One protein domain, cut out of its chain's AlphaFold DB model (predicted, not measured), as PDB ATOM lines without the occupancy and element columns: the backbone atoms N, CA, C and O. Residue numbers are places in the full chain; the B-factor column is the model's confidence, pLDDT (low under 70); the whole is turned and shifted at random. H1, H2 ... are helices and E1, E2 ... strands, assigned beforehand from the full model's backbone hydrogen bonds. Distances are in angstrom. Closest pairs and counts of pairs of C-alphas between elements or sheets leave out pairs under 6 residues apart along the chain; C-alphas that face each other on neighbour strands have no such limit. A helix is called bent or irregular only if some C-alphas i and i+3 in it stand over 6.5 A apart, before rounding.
ATOM      1  N   ASP A   6     -45.276  35.902 -13.203       92.12
ATOM      2  CA  ASP A   6     -45.839  36.840 -12.227       92.12
ATOM      3  C   ASP A   6     -45.120  36.744 -10.875       92.12
ATOM      4  O   ASP A   6     -44.609  37.750 -10.389       92.12
ATOM      5  N   VAL A   7     -44.954  35.529 -10.337       93.25
ATOM      6  CA  VAL A   7     -44.237  35.313  -9.066       93.25
ATOM      7  C   VAL A   7     -42.784  35.767  -9.176       93.25
ATOM      8  O   VAL A   7     -42.256  36.408  -8.271       93.25
ATOM      9  N   LYS A   8     -42.113  35.485 -10.302       94.06
ATOM     10  CA  LYS A   8     -40.728  35.927 -10.497       94.06
ATOM     11  C   LYS A   8     -40.621  37.449 -10.493       94.06
ATOM     12  O   LYS A   8     -39.692  37.984  -9.899       94.06
ATOM     13  N   LYS A   9     -41.546  38.128 -11.171       93.81
ATOM     14  CA  LYS A   9     -41.578  39.589 -11.254       93.81
ATOM     15  C   LYS A   9     -41.799  40.225  -9.883       93.81
ATOM     16  O   LYS A   9     -41.193  41.249  -9.589       93.81
ATOM     17  N   GLU A  10     -42.646  39.620  -9.065       94.44
ATOM     18  CA  GLU A  10     -42.945  40.089  -7.716       94.44
ATOM     19  C   GLU A  10     -41.758  39.906  -6.762       94.44
ATOM     20  O   GLU A  10     -41.336  40.863  -6.117       94.44
ATOM     21  N   LEU A  11     -41.116  38.732  -6.782       95.31
ATOM     22  CA  LEU A  11     -39.867  38.486  -6.047       95.31
ATOM     23  C   LEU A  11     -38.756  39.471  -6.454       95.31
ATOM     24  O   LEU A  11     -38.006  39.955  -5.610       95.31
ATOM     25  N   ASP A  12     -38.671  39.815  -7.742       95.44
ATOM     26  CA  ASP A  12     -37.705  40.799  -8.248       95.44
ATOM     27  C   ASP A  12     -37.994  42.211  -7.742       95.44
ATOM     28  O   ASP A  12     -37.066  42.955  -7.421       95.44
ATOM     29  N   ALA A  13     -39.273  42.579  -7.657       95.75
ATOM     30  CA  ALA A  13     -39.692  43.862  -7.116       95.75
ATOM     31  C   ALA A  13     -39.359  43.976  -5.622       95.75
ATOM     32  O   ALA A  13     -38.826  45.007  -5.204       95.75
ATOM     33  N   ILE A  14     -39.602  42.913  -4.849       96.19
ATOM     34  CA  ILE A  14     -39.249  42.845  -3.426       96.19
ATOM     35  C   ILE A  14     -37.738  42.992  -3.259       96.19
ATOM     36  O   ILE A  14     -37.289  43.909  -2.575       96.19
ATOM     37  N   LEU A  15     -36.933  42.171  -3.938       95.81
ATOM     38  CA  LEU A  15     -35.474  42.250  -3.816       95.81
ATOM     39  C   LEU A  15     -34.931  43.631  -4.148       95.81
ATOM     40  O   LEU A  15     -34.111  44.163  -3.410       95.81
ATOM     41  N   LYS A  16     -35.436  44.247  -5.217       96.06
ATOM     42  CA  LYS A  16     -35.039  45.602  -5.594       96.06
ATOM     43  C   LYS A  16     -35.419  46.639  -4.533       96.06
ATOM     44  O   LYS A  16     -34.661  47.572  -4.294       96.06
ATOM     45  N   ALA A  17     -36.584  46.508  -3.897       96.62
ATOM     46  CA  ALA A  17     -36.990  47.421  -2.832       96.62
ATOM     47  C   ALA A  17     -36.087  47.286  -1.594       96.62
ATOM     48  O   ALA A  17     -35.683  48.297  -1.014       96.62
ATOM     49  N   PHE A  18     -35.741  46.051  -1.225       96.94
ATOM     50  CA  PHE A  18     -34.929  45.730  -0.049       96.94
ATOM     51  C   PHE A  18     -33.413  45.730  -0.303       96.94
ATOM     52  O   PHE A  18     -32.661  45.560   0.651       96.94
ATOM     53  N   GLU A  19     -32.950  45.986  -1.530       95.88
ATOM     54  CA  GLU A  19     -31.534  45.937  -1.943       95.88
ATOM     55  C   GLU A  19     -30.610  46.681  -0.970       95.88
ATOM     56  O   GLU A  19     -29.687  46.094  -0.423       95.88
ATOM     57  N   ASN A  20     -30.925  47.939  -0.637       95.75
ATOM     58  CA  ASN A  20     -30.098  48.729   0.286       95.75
ATOM     59  C   ASN A  20     -30.038  48.156   1.709       95.75
ATOM     60  O   ASN A  20     -29.087  48.440   2.435       95.75
ATOM     61  N   TYR A  21     -31.089  47.454   2.144       95.44
ATOM     62  CA  TYR A  21     -31.070  46.770   3.431       95.44
ATOM     63  C   TYR A  21     -30.163  45.548   3.333       95.44
ATOM     64  O   TYR A  21     -29.228  45.464   4.112       95.44
ATOM     65  N   ILE A  22     -30.397  44.672   2.350       95.06
ATOM     66  CA  ILE A  22     -29.653  43.420   2.146       95.06
ATOM     67  C   ILE A  22     -28.152  43.696   1.975       95.06
ATOM     68  O   ILE A  22     -27.350  43.132   2.710       95.06
ATOM     69  N   ASP A  23     -27.776  44.632   1.098       94.00
ATOM     70  CA  ASP A  23     -26.380  45.023   0.846       94.00
ATOM     71  C   ASP A  23     -25.676  45.601   2.085       94.00
ATOM     72  O   ASP A  23     -24.447  45.655   2.149       94.00
ATOM     73  N   GLY A  24     -26.452  46.100   3.051       92.06
ATOM     74  CA  GLY A  24     -25.944  46.635   4.308       92.06
ATOM     75  C   GLY A  24     -25.658  45.571   5.367       92.06
ATOM     76  O   GLY A  24     -25.130  45.932   6.419       92.06
ATOM     77  N   GLN A  25     -26.017  44.305   5.123       89.56
ATOM     78  CA  GLN A  25     -25.889  43.220   6.091       89.56
ATOM     79  C   GLN A  25     -24.678  42.337   5.804       89.56
ATOM     80  O   GLN A  25     -24.416  41.949   4.671       89.56
ATOM     81  N   ASP A  26     -23.965  41.964   6.868       88.19
ATOM     82  CA  ASP A  26     -22.761  41.125   6.773       88.19
ATOM     83  C   ASP A  26     -23.045  39.627   7.015       88.19
ATOM     84  O   ASP A  26     -22.161  38.792   6.827       88.19
ATOM     85  N   TYR A  27     -24.263  39.271   7.446       85.50
ATOM     86  CA  TYR A  27     -24.587  37.941   7.984       85.50
ATOM     87  C   TYR A  27     -25.519  37.089   7.114       85.50
ATOM     88  O   TYR A  27     -25.717  35.904   7.405       85.50
ATOM     89  N   PHE A  28     -26.097  37.637   6.045       90.88
ATOM     90  CA  PHE A  28     -26.816  36.863   5.033       90.88
ATOM     91  C   PHE A  28     -26.731  37.519   3.659       90.88
ATOM     92  O   PHE A  28     -26.360  38.679   3.542       90.88
ATOM     93  N   ASP A  29     -27.116  36.763   2.636       92.44
ATOM     94  CA  ASP A  29     -27.367  37.267   1.291       92.44
ATOM     95  C   ASP A  29     -28.565  36.524   0.670       92.44
ATOM     96  O   ASP A  29     -28.911  35.411   1.090       92.44
ATOM     97  N   ILE A  30     -29.196  37.121  -0.343       95.00
ATOM     98  CA  ILE A  30     -30.223  36.474  -1.161       95.00
ATOM     99  C   ILE A  30     -29.731  36.363  -2.598       95.00
ATOM    100  O   ILE A  30     -29.614  37.342  -3.331       95.00
ATOM    101  N   VAL A  31     -29.531  35.126  -3.049       92.94
ATOM    102  CA  VAL A  31     -28.978  34.852  -4.379       92.94
ATOM    103  C   VAL A  31     -29.986  34.168  -5.288       92.94
ATOM    104  O   VAL A  31     -30.792  33.341  -4.861       92.94
ATOM    105  N   TYR A  32     -29.905  34.462  -6.588       93.81
ATOM    106  CA  TYR A  32     -30.696  33.777  -7.607       93.81
ATOM    107  C   TYR A  32     -29.917  32.654  -8.290       93.81
ATOM    108  O   TYR A  32     -28.852  32.859  -8.877       93.81
ATOM    109  N   SER A  33     -30.523  31.473  -8.352       91.19
ATOM    110  CA  SER A  33     -30.064  30.354  -9.164       91.19
ATOM    111  C   SER A  33     -31.121  29.944 -10.179       91.19
ATOM    112  O   SER A  33     -32.256  29.631  -9.842       91.19
ATOM    113  N   LYS A  34     -30.722  29.784 -11.444       90.94
ATOM    114  CA  LYS A  34     -31.611  29.244 -12.491       90.94
ATOM    115  C   LYS A  34     -32.087  27.808 -12.221       90.94
ATOM    116  O   LYS A  34     -32.992  27.348 -12.911       90.94
ATOM    117  N   LYS A  35     -31.441  27.083 -11.295       90.88
ATOM    118  CA  LYS A  35     -31.746  25.678 -10.971       90.88
ATOM    119  C   LYS A  35     -32.649  25.509  -9.753       90.88
ATOM    120  O   LYS A  35     -33.410  24.550  -9.739       90.88
ATOM    121  N   ILE A  36     -32.553  26.408  -8.768       90.38
ATOM    122  CA  ILE A  36     -33.291  26.303  -7.493       90.38
ATOM    123  C   ILE A  36     -34.079  27.567  -7.108       90.38
ATOM    124  O   ILE A  36     -34.935  27.497  -6.242       90.38
ATOM    125  N   GLY A  37     -33.893  28.685  -7.808       93.88
ATOM    126  CA  GLY A  37     -34.623  29.927  -7.572       93.88
ATOM    127  C   GLY A  37     -33.862  30.873  -6.654       93.88
ATOM    128  O   GLY A  37     -32.632  30.819  -6.602       93.88
ATOM    129  N   TYR A  38     -34.596  31.761  -5.994       95.94
ATOM    130  CA  TYR A  38     -34.097  32.611  -4.925       95.94
ATOM    131  C   TYR A  38     -33.851  31.809  -3.661       95.94
ATOM    132  O   TYR A  38     -34.633  30.925  -3.309       95.94
ATOM    133  N   VAL A  39     -32.733  32.107  -3.013       94.06
ATOM    134  CA  VAL A  39     -32.276  31.381  -1.839       94.06
ATOM    135  C   VAL A  39     -31.658  32.355  -0.854       94.06
ATOM    136  O   VAL A  39     -30.777  33.127  -1.232       94.06
ATOM    137  N   TRP A  40     -32.101  32.280   0.395       93.62
ATOM    138  CA  TRP A  40     -31.465  32.930   1.529       93.62
ATOM    139  C   TRP A  40     -30.268  32.098   1.987       93.62
ATOM    140  O   TRP A  40     -30.388  30.894   2.235       93.62
ATOM    141  N   ILE A  41     -29.106  32.730   2.101       89.75
ATOM    142  CA  ILE A  41     -27.863  32.091   2.531       89.75
ATOM    143  C   ILE A  41     -27.335  32.847   3.739       89.75
ATOM    144  O   ILE A  41     -27.121  34.051   3.667       89.75
ATOM    145  N   VAL A  42     -27.077  32.143   4.841       87.06
ATOM    146  CA  VAL A  42     -26.384  32.740   5.989       87.06
ATOM    147  C   VAL A  42     -24.894  32.855   5.659       87.06
ATOM    148  O   VAL A  42     -24.245  31.865   5.310       87.06
ATOM    149  N   ALA A  43     -24.355  34.063   5.777       82.31
ATOM    150  CA  ALA A  43     -22.974  34.391   5.439       82.31
ATOM    151  C   ALA A  43     -21.995  34.184   6.610       82.31
ATOM    152  O   ALA A  43     -20.807  33.980   6.366       82.31
ATOM    153  N   ASP A  44     -22.482  34.164   7.858       75.50
ATOM    154  CA  ASP A  44     -21.642  34.030   9.062       75.50
ATOM    155  C   ASP A  44     -20.913  32.674   9.148       75.50
ATOM    156  O   ASP A  44     -19.762  32.600   9.581       75.50
ATOM    157  N   GLU A  45     -21.554  31.587   8.702       70.44
ATOM    158  CA  GLU A  45     -20.971  30.238   8.669       70.44
ATOM    159  C   GLU A  45     -21.314  29.513   7.354       70.44
ATOM    160  O   GLU A  45     -22.121  28.577   7.334       70.44
ATOM    161  N   PRO A  46     -20.664  29.867   6.230       62.72
ATOM    162  CA  PRO A  46     -21.048  29.382   4.900       62.72
ATOM    163  C   PRO A  46     -20.841  27.869   4.711       62.72
ATOM    164  O   PRO A  46     -21.330  27.285   3.747       62.72
ATOM    165  N   GLY A  47     -20.094  27.219   5.612       66.00
ATOM    166  CA  GLY A  47     -19.874  25.770   5.612       66.00
ATOM    167  C   GLY A  47     -20.875  24.962   6.447       66.00
ATOM    168  O   GLY A  47     -20.902  23.740   6.308       66.00
ATOM    169  N   ALA A  48     -21.662  25.611   7.309       62.47
ATOM    170  CA  ALA A  48     -22.588  24.957   8.239       62.47
ATOM    171  C   ALA A  48     -24.042  25.403   8.044       62.47
ATOM    172  O   ALA A  48     -24.965  24.650   8.363       62.47
ATOM    173  N   ALA A  49     -24.252  26.599   7.498       62.12
ATOM    174  CA  ALA A  49     -25.579  27.125   7.291       62.12
ATOM    175  C   ALA A  49     -26.233  26.561   6.028       62.12
ATOM    176  O   ALA A  49     -25.678  26.586   4.928       62.12
ATOM    177  N   GLY A  50     -27.443  26.036   6.211       68.75
ATOM    178  CA  GLY A  50     -28.307  25.642   5.112       68.75
ATOM    179  C   GLY A  50     -28.732  26.852   4.284       68.75
ATOM    180  O   GLY A  50     -28.761  27.983   4.766       68.75
ATOM    181  N   ALA A  51     -29.070  26.585   3.031       82.88
ATOM    182  CA  ALA A  51     -29.670  27.560   2.144       82.88
ATOM    183  C   ALA A  51     -31.194  27.365   2.186       82.88
ATOM    184  O   ALA A  51     -31.664  26.239   2.000       82.88
ATOM    185  N   GLU A  52     -31.953  28.428   2.441       89.25
ATOM    186  CA  GLU A  52     -33.417  28.381   2.487       89.25
ATOM    187  C   GLU A  52     -33.994  28.874   1.164       89.25
ATOM    188  O   GLU A  52     -33.662  29.958   0.692       89.25
ATOM    189  N   GLN A  53     -34.835  28.060   0.529       91.50
ATOM    190  CA  GLN A  53     -35.468  28.433  -0.730       91.50
ATOM    191  C   GLN A  53     -36.589  29.446  -0.477       91.50
ATOM    192  O   GLN A  53     -37.468  29.200   0.339       91.50
ATOM    193  N   LEU A  54     -36.584  30.546  -1.230       94.44
ATOM    194  CA  LEU A  54     -37.613  31.584  -1.187       94.44
ATOM    195  C   LEU A  54     -38.569  31.358  -2.359       94.44
ATOM    196  O   LEU A  54     -38.315  31.782  -3.491       94.44
ATOM    197  N   ASP A  55     -39.610  30.569  -2.120       89.75
ATOM    198  CA  ASP A  55     -40.508  30.046  -3.149       89.75
ATOM    199  C   ASP A  55     -41.709  30.957  -3.456       89.75
ATOM    200  O   ASP A  55     -42.181  30.963  -4.598       89.75
ATOM    201  N   THR A  56     -42.144  31.768  -2.490       94.12
ATOM    202  CA  THR A  56     -43.207  32.771  -2.654       94.12
ATOM    203  C   THR A  56     -42.777  34.168  -2.176       94.12
ATOM    204  O   THR A  56     -41.813  34.290  -1.409       94.12
ATOM    205  N   PRO A  57     -43.459  35.238  -2.638       94.69
ATOM    206  CA  PRO A  57     -43.256  36.597  -2.136       94.69
ATOM    207  C   PRO A  57     -43.386  36.699  -0.613       94.69
ATOM    208  O   PRO A  57     -42.551  37.329   0.032       94.69
ATOM    209  N   GLU A  58     -44.372  36.016  -0.034       95.06
ATOM    210  CA  GLU A  58     -44.624  35.986   1.408       95.06
ATOM    211  C   GLU A  58     -43.454  35.354   2.164       95.06
ATOM    212  O   GLU A  58     -42.950  35.967   3.097       95.06
ATOM    213  N   THR A  59     -42.928  34.207   1.711       94.75
ATOM    214  CA  THR A  59     -41.745  33.571   2.325       94.75
ATOM    215  C   THR A  59     -40.528  34.509   2.330       94.75
ATOM    216  O   THR A  59     -39.747  34.542   3.283       94.75
ATOM    217  N   MET A  60     -40.341  35.294   1.265       96.12
ATOM    218  CA  MET A  60     -39.256  36.280   1.194       96.12
ATOM    219  C   MET A  60     -39.490  37.458   2.147       96.12
ATOM    220  O   MET A  60     -38.564  37.866   2.850       96.12
ATOM    221  N   LEU A  61     -40.712  37.991   2.186       96.88
ATOM    222  CA  LEU A  61     -41.081  39.092   3.073       96.88
ATOM    223  C   LEU A  61     -41.008  38.684   4.541       96.88
ATOM    224  O   LEU A  61     -40.458  39.443   5.330       96.88
ATOM    225  N   ASP A  62     -41.458  37.486   4.904       95.56
ATOM    226  CA  ASP A  62     -41.386  36.966   6.270       95.56
ATOM    227  C   ASP A  62     -39.954  36.953   6.791       95.56
ATOM    228  O   ASP A  62     -39.688  37.408   7.906       95.56
ATOM    229  N   ASN A  63     -39.020  36.470   5.970       94.31
ATOM    230  CA  ASN A  63     -37.607  36.431   6.323       94.31
ATOM    231  C   ASN A  63     -37.014  37.844   6.450       94.31
ATOM    232  O   ASN A  63     -36.340  38.140   7.437       94.31
ATOM    233  N   LEU A  64     -37.323  38.748   5.514       96.56
ATOM    234  CA  LEU A  64     -36.869  40.144   5.562       96.56
ATOM    235  C   LEU A  64     -37.461  40.915   6.753       96.56
ATOM    236  O   LEU A  64     -36.752  41.667   7.420       96.56
ATOM    237  N   PHE A  65     -38.749  40.731   7.049       96.38
ATOM    238  CA  PHE A  65     -39.429  41.367   8.175       96.38
ATOM    239  C   PHE A  65     -38.872  40.862   9.498       96.38
ATOM    240  O   PHE A  65     -38.527  41.676  10.354       96.38
ATOM    241  N   ASN A  66     -38.739  39.539   9.649       92.69
ATOM    242  CA  ASN A  66     -38.117  38.929  10.819       92.69
ATOM    243  C   ASN A  66     -36.738  39.531  11.077       92.69
ATOM    244  O   ASN A  66     -36.412  39.880  12.208       92.69
ATOM    245  N   ASP A  67     -35.923  39.648  10.034       92.12
ATOM    246  CA  ASP A  67     -34.552  40.106  10.171       92.12
ATOM    247  C   ASP A  67     -34.473  41.592  10.562       92.12
ATOM    248  O   ASP A  67     -33.836  41.918  11.563       92.12
ATOM    249  N   ILE A  68     -35.243  42.470   9.901       94.12
ATOM    250  CA  ILE A  68     -35.325  43.900  10.264       94.12
ATOM    251  C   ILE A  68     -35.844  44.088  11.695       94.12
ATOM    252  O   ILE A  68     -35.380  44.967  12.426       94.12
ATOM    253  N   ILE A  69     -36.830  43.287  12.109       92.94
ATOM    254  CA  ILE A  69     -37.360  43.328  13.476       92.94
ATOM    255  C   ILE A  69     -36.279  42.892  14.467       92.94
ATOM    256  O   ILE A  69     -36.063  43.583  15.464       92.94
ATOM    257  N   ASN A  70     -35.568  41.796  14.198       87.81
ATOM    258  CA  ASN A  70     -34.497  41.315  15.072       87.81
ATOM    259  C   ASN A  70     -33.361  42.341  15.200       87.81
ATOM    260  O   ASN A  70     -32.884  42.561  16.310       87.81
ATOM    261  N   ASP A  71     -33.004  43.044  14.126       88.88
ATOM    262  CA  ASP A  71     -32.014  44.129  14.153       88.88
ATOM    263  C   ASP A  71     -32.408  45.303  15.060       88.88
ATOM    264  O   ASP A  71     -31.549  46.029  15.568       88.88
ATOM    265  N   ILE A  72     -33.709  45.516  15.270       88.94
ATOM    266  CA  ILE A  72     -34.226  46.589  16.123       88.94
ATOM    267  C   ILE A  72     -34.373  46.130  17.574       88.94
ATOM    268  O   ILE A  72     -34.046  46.900  18.475       88.94
ATOM    269  N   VAL A  73     -34.889  44.919  17.785       86.31
ATOM    270  CA  VAL A  73     -35.348  44.424  19.096       86.31
ATOM    271  C   VAL A  73     -34.260  43.662  19.839       86.31
ATOM    272  O   VAL A  73     -34.186  43.713  21.061       86.31
ATOM    273  N   ALA A  74     -33.407  42.956  19.105       80.94
ATOM    274  CA  ALA A  74     -32.304  42.187  19.656       80.94
ATOM    275  C   ALA A  74     -31.064  42.354  18.764       80.94
ATOM    276  O   ALA A  74     -30.628  41.374  18.145       80.94
ATOM    277  N   PRO A  75     -30.504  43.580  18.657       75.62
ATOM    278  CA  PRO A  75     -29.381  43.831  17.770       75.62
ATOM    279  C   PRO A  75     -28.247  42.860  18.087       75.62
ATOM    280  O   PRO A  75     -27.746  42.798  19.216       75.62
ATOM    281  N   ARG A  76     -27.809  42.114  17.070       67.81
ATOM    282  CA  ARG A  76     -26.800  41.049  17.217       67.81
ATOM    283  C   ARG A  76     -25.481  41.550  17.827       67.81
ATOM    284  O   ARG A  76     -24.724  40.767  18.390       67.81
ATOM    285  N   SER A  77     -25.213  42.854  17.739       61.44
ATOM    286  CA  SER A  77     -24.026  43.518  18.285       61.44
ATOM    287  C   SER A  77     -24.082  43.802  19.792       61.44
ATOM    288  O   SER A  77     -23.032  44.017  20.398       61.44
ATOM    289  N   THR A  78     -25.267  43.823  20.405       56.62
ATOM    290  CA  THR A  78     -25.442  44.273  21.798       56.62
ATOM    291  C   THR A  78     -26.210  43.304  22.680       56.62
ATOM    292  O   THR A  78     -26.100  43.401  23.900       56.62
ATOM    293  N   THR A  79     -26.964  42.377  22.094       58.34
ATOM    294  CA  THR A  79     -27.917  41.560  22.841       58.34
ATOM    295  C   THR A  79     -27.318  40.233  23.298       58.34
ATOM    296  O   THR A  79     -26.864  39.408  22.504       58.34
ATOM    297  N   HIS A  80     -27.349  39.994  24.611       58.88
ATOM    298  CA  HIS A  80     -27.117  38.663  25.171       58.88
ATOM    299  C   HIS A  80     -28.299  37.735  24.840       58.88
ATOM    300  O   HIS A  80     -29.438  38.181  24.798       58.88
ATOM    301  N   LEU A  81     -28.056  36.423  24.694       57.53
ATOM    302  CA  LEU A  81     -29.069  35.407  24.326       57.53
ATOM    303  C   LEU A  81     -30.355  35.391  25.190       57.53
ATOM    304  O   LEU A  81     -31.323  34.746  24.804       57.53
ATOM    305  N   ASN A  82     -30.367  36.086  26.332       57.31
ATOM    306  CA  ASN A  82     -31.452  36.090  27.315       57.31
ATOM    307  C   ASN A  82     -32.269  37.397  27.351       57.31
ATOM    308  O   ASN A  82     -33.069  37.571  28.270       57.31
ATOM    309  N   GLU A  83     -32.057  38.345  26.434       63.78
ATOM    310  CA  GLU A  83     -32.894  39.553  26.388       63.78
ATOM    311  C   GLU A  83     -34.269  39.253  25.779       63.78
ATOM    312  O   GLU A  83     -34.411  38.436  24.865       63.78
ATOM    313  N   SER A  84     -35.299  39.907  26.323       69.62
ATOM    314  CA  SER A  84     -36.678  39.726  25.876       69.62
ATOM    315  C   SER A  84     -36.838  40.188  24.431       69.62
ATOM    316  O   SER A  84     -36.389  41.269  24.063       69.62
ATOM    317  N   ARG A  85     -37.534  39.382  23.629       77.81
ATOM    318  CA  ARG A  85     -37.915  39.720  22.249       77.81
ATOM    319  C   ARG A  85     -39.302  40.365  22.150       77.81
ATOM    320  O   ARG A  85     -39.805  40.595  21.049       77.81
ATOM    321  N   ILE A  86     -39.931  40.655  23.294       85.00
ATOM    322  CA  ILE A  86     -41.182  41.416  23.355       85.00
ATOM    323  C   ILE A  86     -40.865  42.873  23.024       85.00
ATOM    324  O   ILE A  86     -40.019  43.497  23.659       85.00
ATOM    325  N   MET A  87     -41.567  43.419  22.037       87.69
ATOM    326  CA  MET A  87     -41.332  44.775  21.560       87.69
ATOM    327  C   MET A  87     -42.049  45.789  22.437       87.69
ATOM    328  O   MET A  87     -43.242  45.668  22.727       87.69
ATOM    329  N   THR A  88     -41.354  46.871  22.762       89.75
ATOM    330  CA  THR A  88     -41.985  48.102  23.233       89.75
ATOM    331  C   THR A  88     -42.843  48.723  22.126       89.75
ATOM    332  O   THR A  88     -42.579  48.560  20.933       89.75
ATOM    333  N   GLU A  89     -43.845  49.524  22.495       90.31
ATOM    334  CA  GLU A  89     -44.659  50.259  21.513       90.31
ATOM    335  C   GLU A  89     -43.808  51.159  20.598       90.31
ATOM    336  O   GLU A  89     -44.086  51.289  19.405       90.31
ATOM    337  N   SER A  90     -42.715  51.731  21.117       91.50
ATOM    338  CA  SER A  90     -41.769  52.499  20.302       91.50
ATOM    339  C   SER A  90     -41.033  51.646  19.271       91.50
ATOM    340  O   SER A  90     -40.817  52.113  18.152       91.50
ATOM    341  N   GLU A  91     -40.665  50.408  19.610       92.50
ATOM    342  CA  GLU A  91     -40.038  49.483  18.663       92.50
ATOM    343  C   GLU A  91     -41.037  49.025  17.607       92.50
ATOM    344  O   GLU A  91     -40.688  49.037  16.432       92.50
ATOM    345  N   LYS A  92     -42.297  48.740  17.972       93.19
ATOM    346  CA  LYS A  92     -43.349  48.386  16.995       93.19
ATOM    347  C   LYS A  92     -43.534  49.486  15.960       93.19
ATOM    348  O   LYS A  92     -43.473  49.232  14.757       93.19
ATOM    349  N   VAL A  93     -43.669  50.730  16.423       94.06
ATOM    350  CA  VAL A  93     -43.788  51.901  15.544       94.06
ATOM    351  C   VAL A  93     -42.537  52.076  14.680       94.06
ATOM    352  O   VAL A  93     -42.654  52.401  13.497       94.06
ATOM    353  N   LYS A  94     -41.339  51.858  15.236       94.94
ATOM    354  CA  LYS A  94     -40.078  51.972  14.493       94.94
ATOM    355  C   LYS A  94     -39.962  50.901  13.406       94.94
ATOM    356  O   LYS A  94     -39.702  51.279  12.264       94.94
ATOM    357  N   CYS A  95     -40.190  49.629  13.736       94.44
ATOM    358  CA  CYS A  95     -40.169  48.510  12.790       94.44
ATOM    359  C   CYS A  95     -41.161  48.749  11.659       94.44
ATOM    360  O   CYS A  95     -40.764  48.809  10.495       94.44
ATOM    361  N   ARG A  96     -42.428  49.010  12.006       96.50
ATOM    362  CA  ARG A  96     -43.479  49.282  11.025       96.50
ATOM    363  C   ARG A  96     -43.100  50.436  10.104       96.50
ATOM    364  O   ARG A  96     -43.214  50.315   8.892       96.50
ATOM    365  N   ARG A  97     -42.622  51.557  10.657       96.62
ATOM    366  CA  ARG A  97     -42.230  52.731   9.860       96.62
ATOM    367  C   ARG A  97     -41.074  52.425   8.909       96.62
ATOM    368  O   ARG A  97     -41.087  52.907   7.783       96.62
ATOM    369  N   GLN A  98     -40.066  51.688   9.371       95.94
ATOM    370  CA  GLN A  98     -38.889  51.368   8.566       95.94
ATOM    371  C   GLN A  98     -39.247  50.433   7.409       95.94
ATOM    372  O   GLN A  98     -38.887  50.726   6.273       95.94
ATOM    373  N   ILE A  99     -40.003  49.369   7.684       96.69
ATOM    374  CA  ILE A  99     -40.405  48.394   6.667       96.69
ATOM    375  C   ILE A  99     -41.417  49.014   5.693       96.69
ATOM    376  O   ILE A  99     -41.238  48.908   4.482       96.69
ATOM    377  N   ALA A 100     -42.419  49.751   6.186       96.50
ATOM    378  CA  ALA A 100     -43.394  50.429   5.329       96.50
ATOM    379  C   ALA A 100     -42.726  51.401   4.344       96.50
ATOM    380  O   ALA A 100     -43.075  51.418   3.169       96.50
ATOM    381  N   ALA A 101     -41.708  52.150   4.783       95.62
ATOM    382  CA  ALA A 101     -40.974  53.061   3.904       95.62
ATOM    383  C   ALA A 101     -40.216  52.344   2.768       95.62
ATOM    384  O   ALA A 101     -39.937  52.966   1.740       95.62
ATOM    385  N   ILE A 102     -39.857  51.069   2.950       96.19
ATOM    386  CA  ILE A 102     -39.268  50.226   1.903       96.19
ATOM    387  C   ILE A 102     -40.369  49.737   0.957       96.19
ATOM    388  O   ILE A 102     -40.265  49.935  -0.254       96.19
ATOM    389  N   LEU A 103     -41.454  49.177   1.504       95.56
ATOM    390  CA  LEU A 103     -42.590  48.658   0.732       95.56
ATOM    391  C   LEU A 103     -43.243  49.730  -0.153       95.56
ATOM    392  O   LEU A 103     -43.549  49.479  -1.316       95.56
ATOM    393  N   GLU A 104     -43.384  50.958   0.346       93.19
ATOM    394  CA  GLU A 104     -43.928  52.095  -0.413       93.19
ATOM    395  C   GLU A 104     -43.080  52.475  -1.640       93.19
ATOM    396  O   GLU A 104     -43.579  53.117  -2.566       93.19
ATOM    397  N   ARG A 105     -41.796  52.096  -1.668       90.00
ATOM    398  CA  ARG A 105     -40.888  52.339  -2.801       90.00
ATOM    399  C   ARG A 105     -40.861  51.185  -3.800       90.00
ATOM    400  O   ARG A 105     -40.225  51.317  -4.845       90.00
ATOM    401  N   MET A 106     -41.522  50.074  -3.490       92.31
ATOM    402  CA  MET A 106     -41.530  48.886  -4.328       92.31
ATOM    403  C   MET A 106     -42.272  49.149  -5.642       92.31
ATOM    404  O   MET A 106     -43.428  49.584  -5.666       92.31
ATOM    405  N   GLU A 107     -41.605  48.868  -6.760       84.56
ATOM    406  CA  GLU A 107     -42.216  48.963  -8.084       84.56
ATOM    407  C   GLU A 107     -43.327  47.917  -8.224       84.56
ATOM    408  O   GLU A 107     -43.117  46.743  -7.949       84.56
ATOM    409  N   GLY A 108     -44.510  48.326  -8.686       75.81
ATOM    410  CA  GLY A 108     -45.641  47.409  -8.878       75.81
ATOM    411  C   GLY A 108     -46.681  47.411  -7.756       75.81
ATOM    412  O   GLY A 108     -47.778  46.934  -8.015       75.81
ATOM    413  N   GLY A 109     -46.406  48.056  -6.612       74.62
ATOM    414  CA  GLY A 109     -47.425  48.398  -5.607       74.62
ATOM    415  C   GLY A 109     -47.309  47.679  -4.262       74.62
ATOM    416  O   GLY A 109     -48.246  47.010  -3.854       74.62
ATOM    417  N   GLY A 110     -46.230  47.907  -3.502       80.88
ATOM    418  CA  GLY A 110     -46.025  47.281  -2.179       80.88
ATOM    419  C   GLY A 110     -46.993  47.701  -1.066       80.88
ATOM    420  O   GLY A 110     -46.877  47.224   0.059       80.88
ATOM    421  N   THR A 111     -47.967  48.565  -1.361       85.19
ATOM    422  CA  THR A 111     -49.040  48.947  -0.434       85.19
ATOM    423  C   THR A 111     -49.878  47.745   0.003       85.19
ATOM    424  O   THR A 111     -50.349  47.727   1.137       85.19
ATOM    425  N   GLU A 112     -50.047  46.737  -0.859       88.31
ATOM    426  CA  GLU A 112     -50.788  45.513  -0.518       88.31
ATOM    427  C   GLU A 112     -50.131  44.723   0.622       88.31
ATOM    428  O   GLU A 112     -50.820  44.105   1.430       88.31
ATOM    429  N   TYR A 113     -48.811  44.850   0.778       93.56
ATOM    430  CA  TYR A 113     -48.061  44.216   1.858       93.56
ATOM    431  C   TYR A 113     -48.067  45.005   3.170       93.56
ATOM    432  O   TYR A 113     -47.494  44.546   4.154       93.56
ATOM    433  N   LEU A 114     -48.694  46.186   3.230       94.69
ATOM    434  CA  LEU A 114     -48.782  46.938   4.485       94.69
ATOM    435  C   LEU A 114     -49.724  46.265   5.486       94.69
ATOM    436  O   LEU A 114     -49.414  46.238   6.673       94.69
ATOM    437  N   GLU A 115     -50.843  45.711   5.008       93.88
ATOM    438  CA  GLU A 115     -51.740  44.910   5.850       93.88
ATOM    439  C   GLU A 115     -51.028  43.630   6.301       93.88
ATOM    440  O   GLU A 115     -51.031  43.315   7.490       93.88
ATOM    441  N   TYR A 116     -50.300  42.981   5.386       95.50
ATOM    442  CA  TYR A 116     -49.478  41.810   5.699       95.50
ATOM    443  C   TYR A 116     -48.406  42.099   6.763       95.50
ATOM    444  O   TYR A 116     -48.226  41.329   7.701       95.50
ATOM    445  N   LEU A 117     -47.726  43.247   6.676       96.44
ATOM    446  CA  LEU A 117     -46.757  43.694   7.678       96.44
ATOM    447  C   LEU A 117     -47.397  43.893   9.058       96.44
ATOM    448  O   LEU A 117     -46.800  43.526  10.073       96.44
ATOM    449  N   ASP A 118     -48.581  44.503   9.107       95.38
ATOM    450  CA  ASP A 118     -49.289  44.748  10.363       95.38
ATOM    451  C   ASP A 118     -49.695  43.421  11.034       95.38
ATOM    452  O   ASP A 118     -49.493  43.257  12.241       95.38
ATOM    453  N   GLU A 119     -50.171  42.447  10.252       95.38
ATOM    454  CA  GLU A 119     -50.449  41.084  10.721       95.38
ATOM    455  C   GLU A 119     -49.177  40.368  11.199       95.38
ATOM    456  O   GLU A 119     -49.166  39.785  12.286       95.38
ATOM    457  N   TYR A 120     -48.079  40.477  10.445       95.38
ATOM    458  CA  TYR A 120     -46.802  39.850  10.781       95.38
ATOM    459  C   TYR A 120     -46.235  40.349  12.117       95.38
ATOM    460  O   TYR A 120     -45.794  39.558  12.954       95.38
ATOM    461  N   ILE A 121     -46.245  41.669  12.347       94.06
ATOM    462  CA  ILE A 121     -45.757  42.259  13.605       94.06
ATOM    463  C   ILE A 121     -46.589  41.754  14.790       94.06
ATOM    464  O   ILE A 121     -46.029  41.482  15.855       94.06
ATOM    465  N   GLN A 122     -47.906  41.625  14.617       93.06
ATOM    466  CA  GLN A 122     -48.788  41.107  15.657       93.06
ATOM    467  C   GLN A 122     -48.487  39.631  15.963       93.06
ATOM    468  O   GLN A 122     -48.244  39.303  17.124       93.06
ATOM    469  N   ASP A 123     -48.403  38.772  14.942       92.19
ATOM    470  CA  ASP A 123     -48.055  37.352  15.109       92.19
ATOM    471  C   ASP A 123     -46.688  37.168  15.786       92.19
ATOM    472  O   ASP A 123     -46.548  36.391  16.734       92.19
ATOM    473  N   TYR A 124     -45.677  37.931  15.356       89.50
ATOM    474  CA  TYR A 124     -44.352  37.913  15.972       89.50
ATOM    475  C   TYR A 124     -44.442  38.187  17.483       89.50
ATOM    476  O   TYR A 124     -43.835  37.476  18.283       89.50
ATOM    477  N   GLN A 125     -45.222  39.191  17.897       88.25
ATOM    478  CA  GLN A 125     -45.405  39.516  19.314       88.25
ATOM    479  C   GLN A 125     -46.140  38.424  20.085       88.25
ATOM    480  O   GLN A 125     -45.736  38.101  21.204       88.25
ATOM    481  N   ASP A 126     -47.176  37.839  19.491       88.56
ATOM    482  CA  ASP A 126     -47.953  36.780  20.126       88.56
ATOM    483  C   ASP A 126     -47.091  35.530  20.362       88.56
ATOM    484  O   ASP A 126     -47.078  35.000  21.477       88.56
ATOM    485  N   ARG A 127     -46.254  35.139  19.388       86.19
ATOM    486  CA  ARG A 127     -45.303  34.020  19.528       86.19
ATOM    487  C   ARG A 127     -44.331  34.201  20.698       86.19
ATOM    488  O   ARG A 127     -44.104  33.259  21.461       86.19
ATOM    489  N   TYR A 128     -43.764  35.396  20.879       81.69
ATOM    490  CA  TYR A 128     -42.844  35.646  21.999       81.69
ATOM    491  C   TYR A 128     -43.561  35.846  23.337       81.69
ATOM    492  O   TYR A 128     -43.027  35.442  24.369       81.69
ATOM    493  N   ALA A 129     -44.775  36.399  23.340       81.75
ATOM    494  CA  ALA A 129     -45.588  36.502  24.548       81.75
ATOM    495  C   ALA A 129     -46.053  35.126  25.059       81.75
ATOM    496  O   ALA A 129     -46.209  34.936  26.264       81.75
ATOM    497  N   GLU A 130     -46.291  34.157  24.170       76.50
ATOM    498  CA  GLU A 130     -46.554  32.764  24.550       76.50
ATOM    499  C   GLU A 130     -45.300  32.071  25.085       76.50
ATOM    500  O   GLU A 130     -45.357  31.437  26.142       76.50
ATOM    501  N   ALA A 131     -44.153  32.240  24.422       70.62
ATOM    502  CA  ALA A 131     -42.886  31.678  24.883       70.62
ATOM    503  C   ALA A 131     -42.512  32.157  26.302       70.62
ATOM    504  O   ALA A 131     -42.104  31.341  27.128       70.62
ATOM    505  N   ASP A 132     -42.736  33.439  26.612       68.31
ATOM    506  CA  ASP A 132     -42.466  34.033  27.932       68.31
ATOM    507  C   ASP A 132     -43.368  33.460  29.044       68.31
ATOM    508  O   ASP A 132     -42.927  33.248  30.168       68.31
ATOM    509  N   LYS A 133     -44.624  33.108  28.727       64.50
ATOM    510  CA  LYS A 133     -45.559  32.478  29.686       64.50
ATOM    511  C   LYS A 133     -45.212  31.028  30.022       64.50
ATOM    512  O   LYS A 133     -45.770  30.483  30.975       64.50
ATOM    513  N   THR A 134     -44.370  30.386  29.216       60.12
ATOM    514  CA  THR A 134     -44.062  28.953  29.330       60.12
ATOM    515  C   THR A 134     -42.753  28.688  30.093       60.12
ATOM    516  O   THR A 134     -42.318  27.536  30.158       60.12
TER     517      THR A 134
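AT A GLANCE: This is residues 6 to 134 of the 135 residues of an uncharacterized protein of Pseudoflavonifractor sp. 60 (UniProt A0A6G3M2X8). Helix H2 runs through the middle of this model, with a small three-stranded sheet on one side of it and the helical hairpin H3 and H4 on the other. H1 covers the same face of the sheet as H2, while the opposite face has no named helix on it. The printed part has 129 residues, with four named helices and three named strands in the order H1 E1 E2 E3 H2 H3 H4; it is mostly helix. The sheet runs E1 E2 E3, antiparallel, as a meander, each strand the antiparallel neighbour of the one before. The whole is compact, with a radius of gyration of the C-alphas of 15.2 A and spans of 44 by 38 by 26 A.

HOW THE PARTS SIT: Start at H1, residues 6 to 22, which is on the sheet of E1, residues 28 to 33, E2, residues 37 to 42, and E3, residues 51 to 54, at a height over the sheet of 10.3 A. Look between E1 and E2 for N 31 and O 39, 3.0 A apart and within hydrogen-bond range, and between E2 and E3 for N 40 and O 52, at 2.8 A. Next comes H2, residues 57 to 73, on the same face as H1 at a height of 11.6 A; on the local plane it runs along the strands, at 14 degrees to E2. With residues 7 to 14 alone H1 touches H2, at a shallow tilt of 17 degrees, the same way; the closest C-alphas, of Leu 11 and Pro 57, are 5.5 A apart. H3, residues 89 to 103, forms a helical hairpin with H2, at a steep tilt of 41 degrees, closest at the C-alphas of Ile 69 and Cys 95, 5.9 A apart. H4, residues 112 to 133, forms a helical hairpin with H3, closest at the C-alphas of Ala 100 and Leu 114, 6.5 A apart. H4 is apart from H1 and is not on the sheet. In H2 and H3 every O i to N i+4 pair is within hydrogen-bond range; in H1 11 of 13 are, and in H4 17 of 18.

IN THESE COORDINATES: Find C-alpha 6 at (-45.839, 36.840, -12.227), where H1 begins; it spans 22.6 A, with a kink of 38 degrees near residue 16, and is irregular, C-alphas 17 and 20 being 7.7 A apart. E1 is 16.0 A long, E2 16.1 A and E3 9.5 A. H2 runs 24.0 A from C-alpha 57 at (-43.256, 36.597, -2.136), H3 spans 20.9 A, and H4 runs 33.3 A to C-alpha 133 at (-45.559, 32.478, 29.686).

THE WHOLE: The C-alphas farthest apart, of Lys 34 and Lys 133, are 44.5 A apart. The printed part has no cut. The link from H2 to H3, residues 74 to 88, is long. Look for pLDDT under 70 at residues 46 to 50, 76 to 84 and 132 to 134.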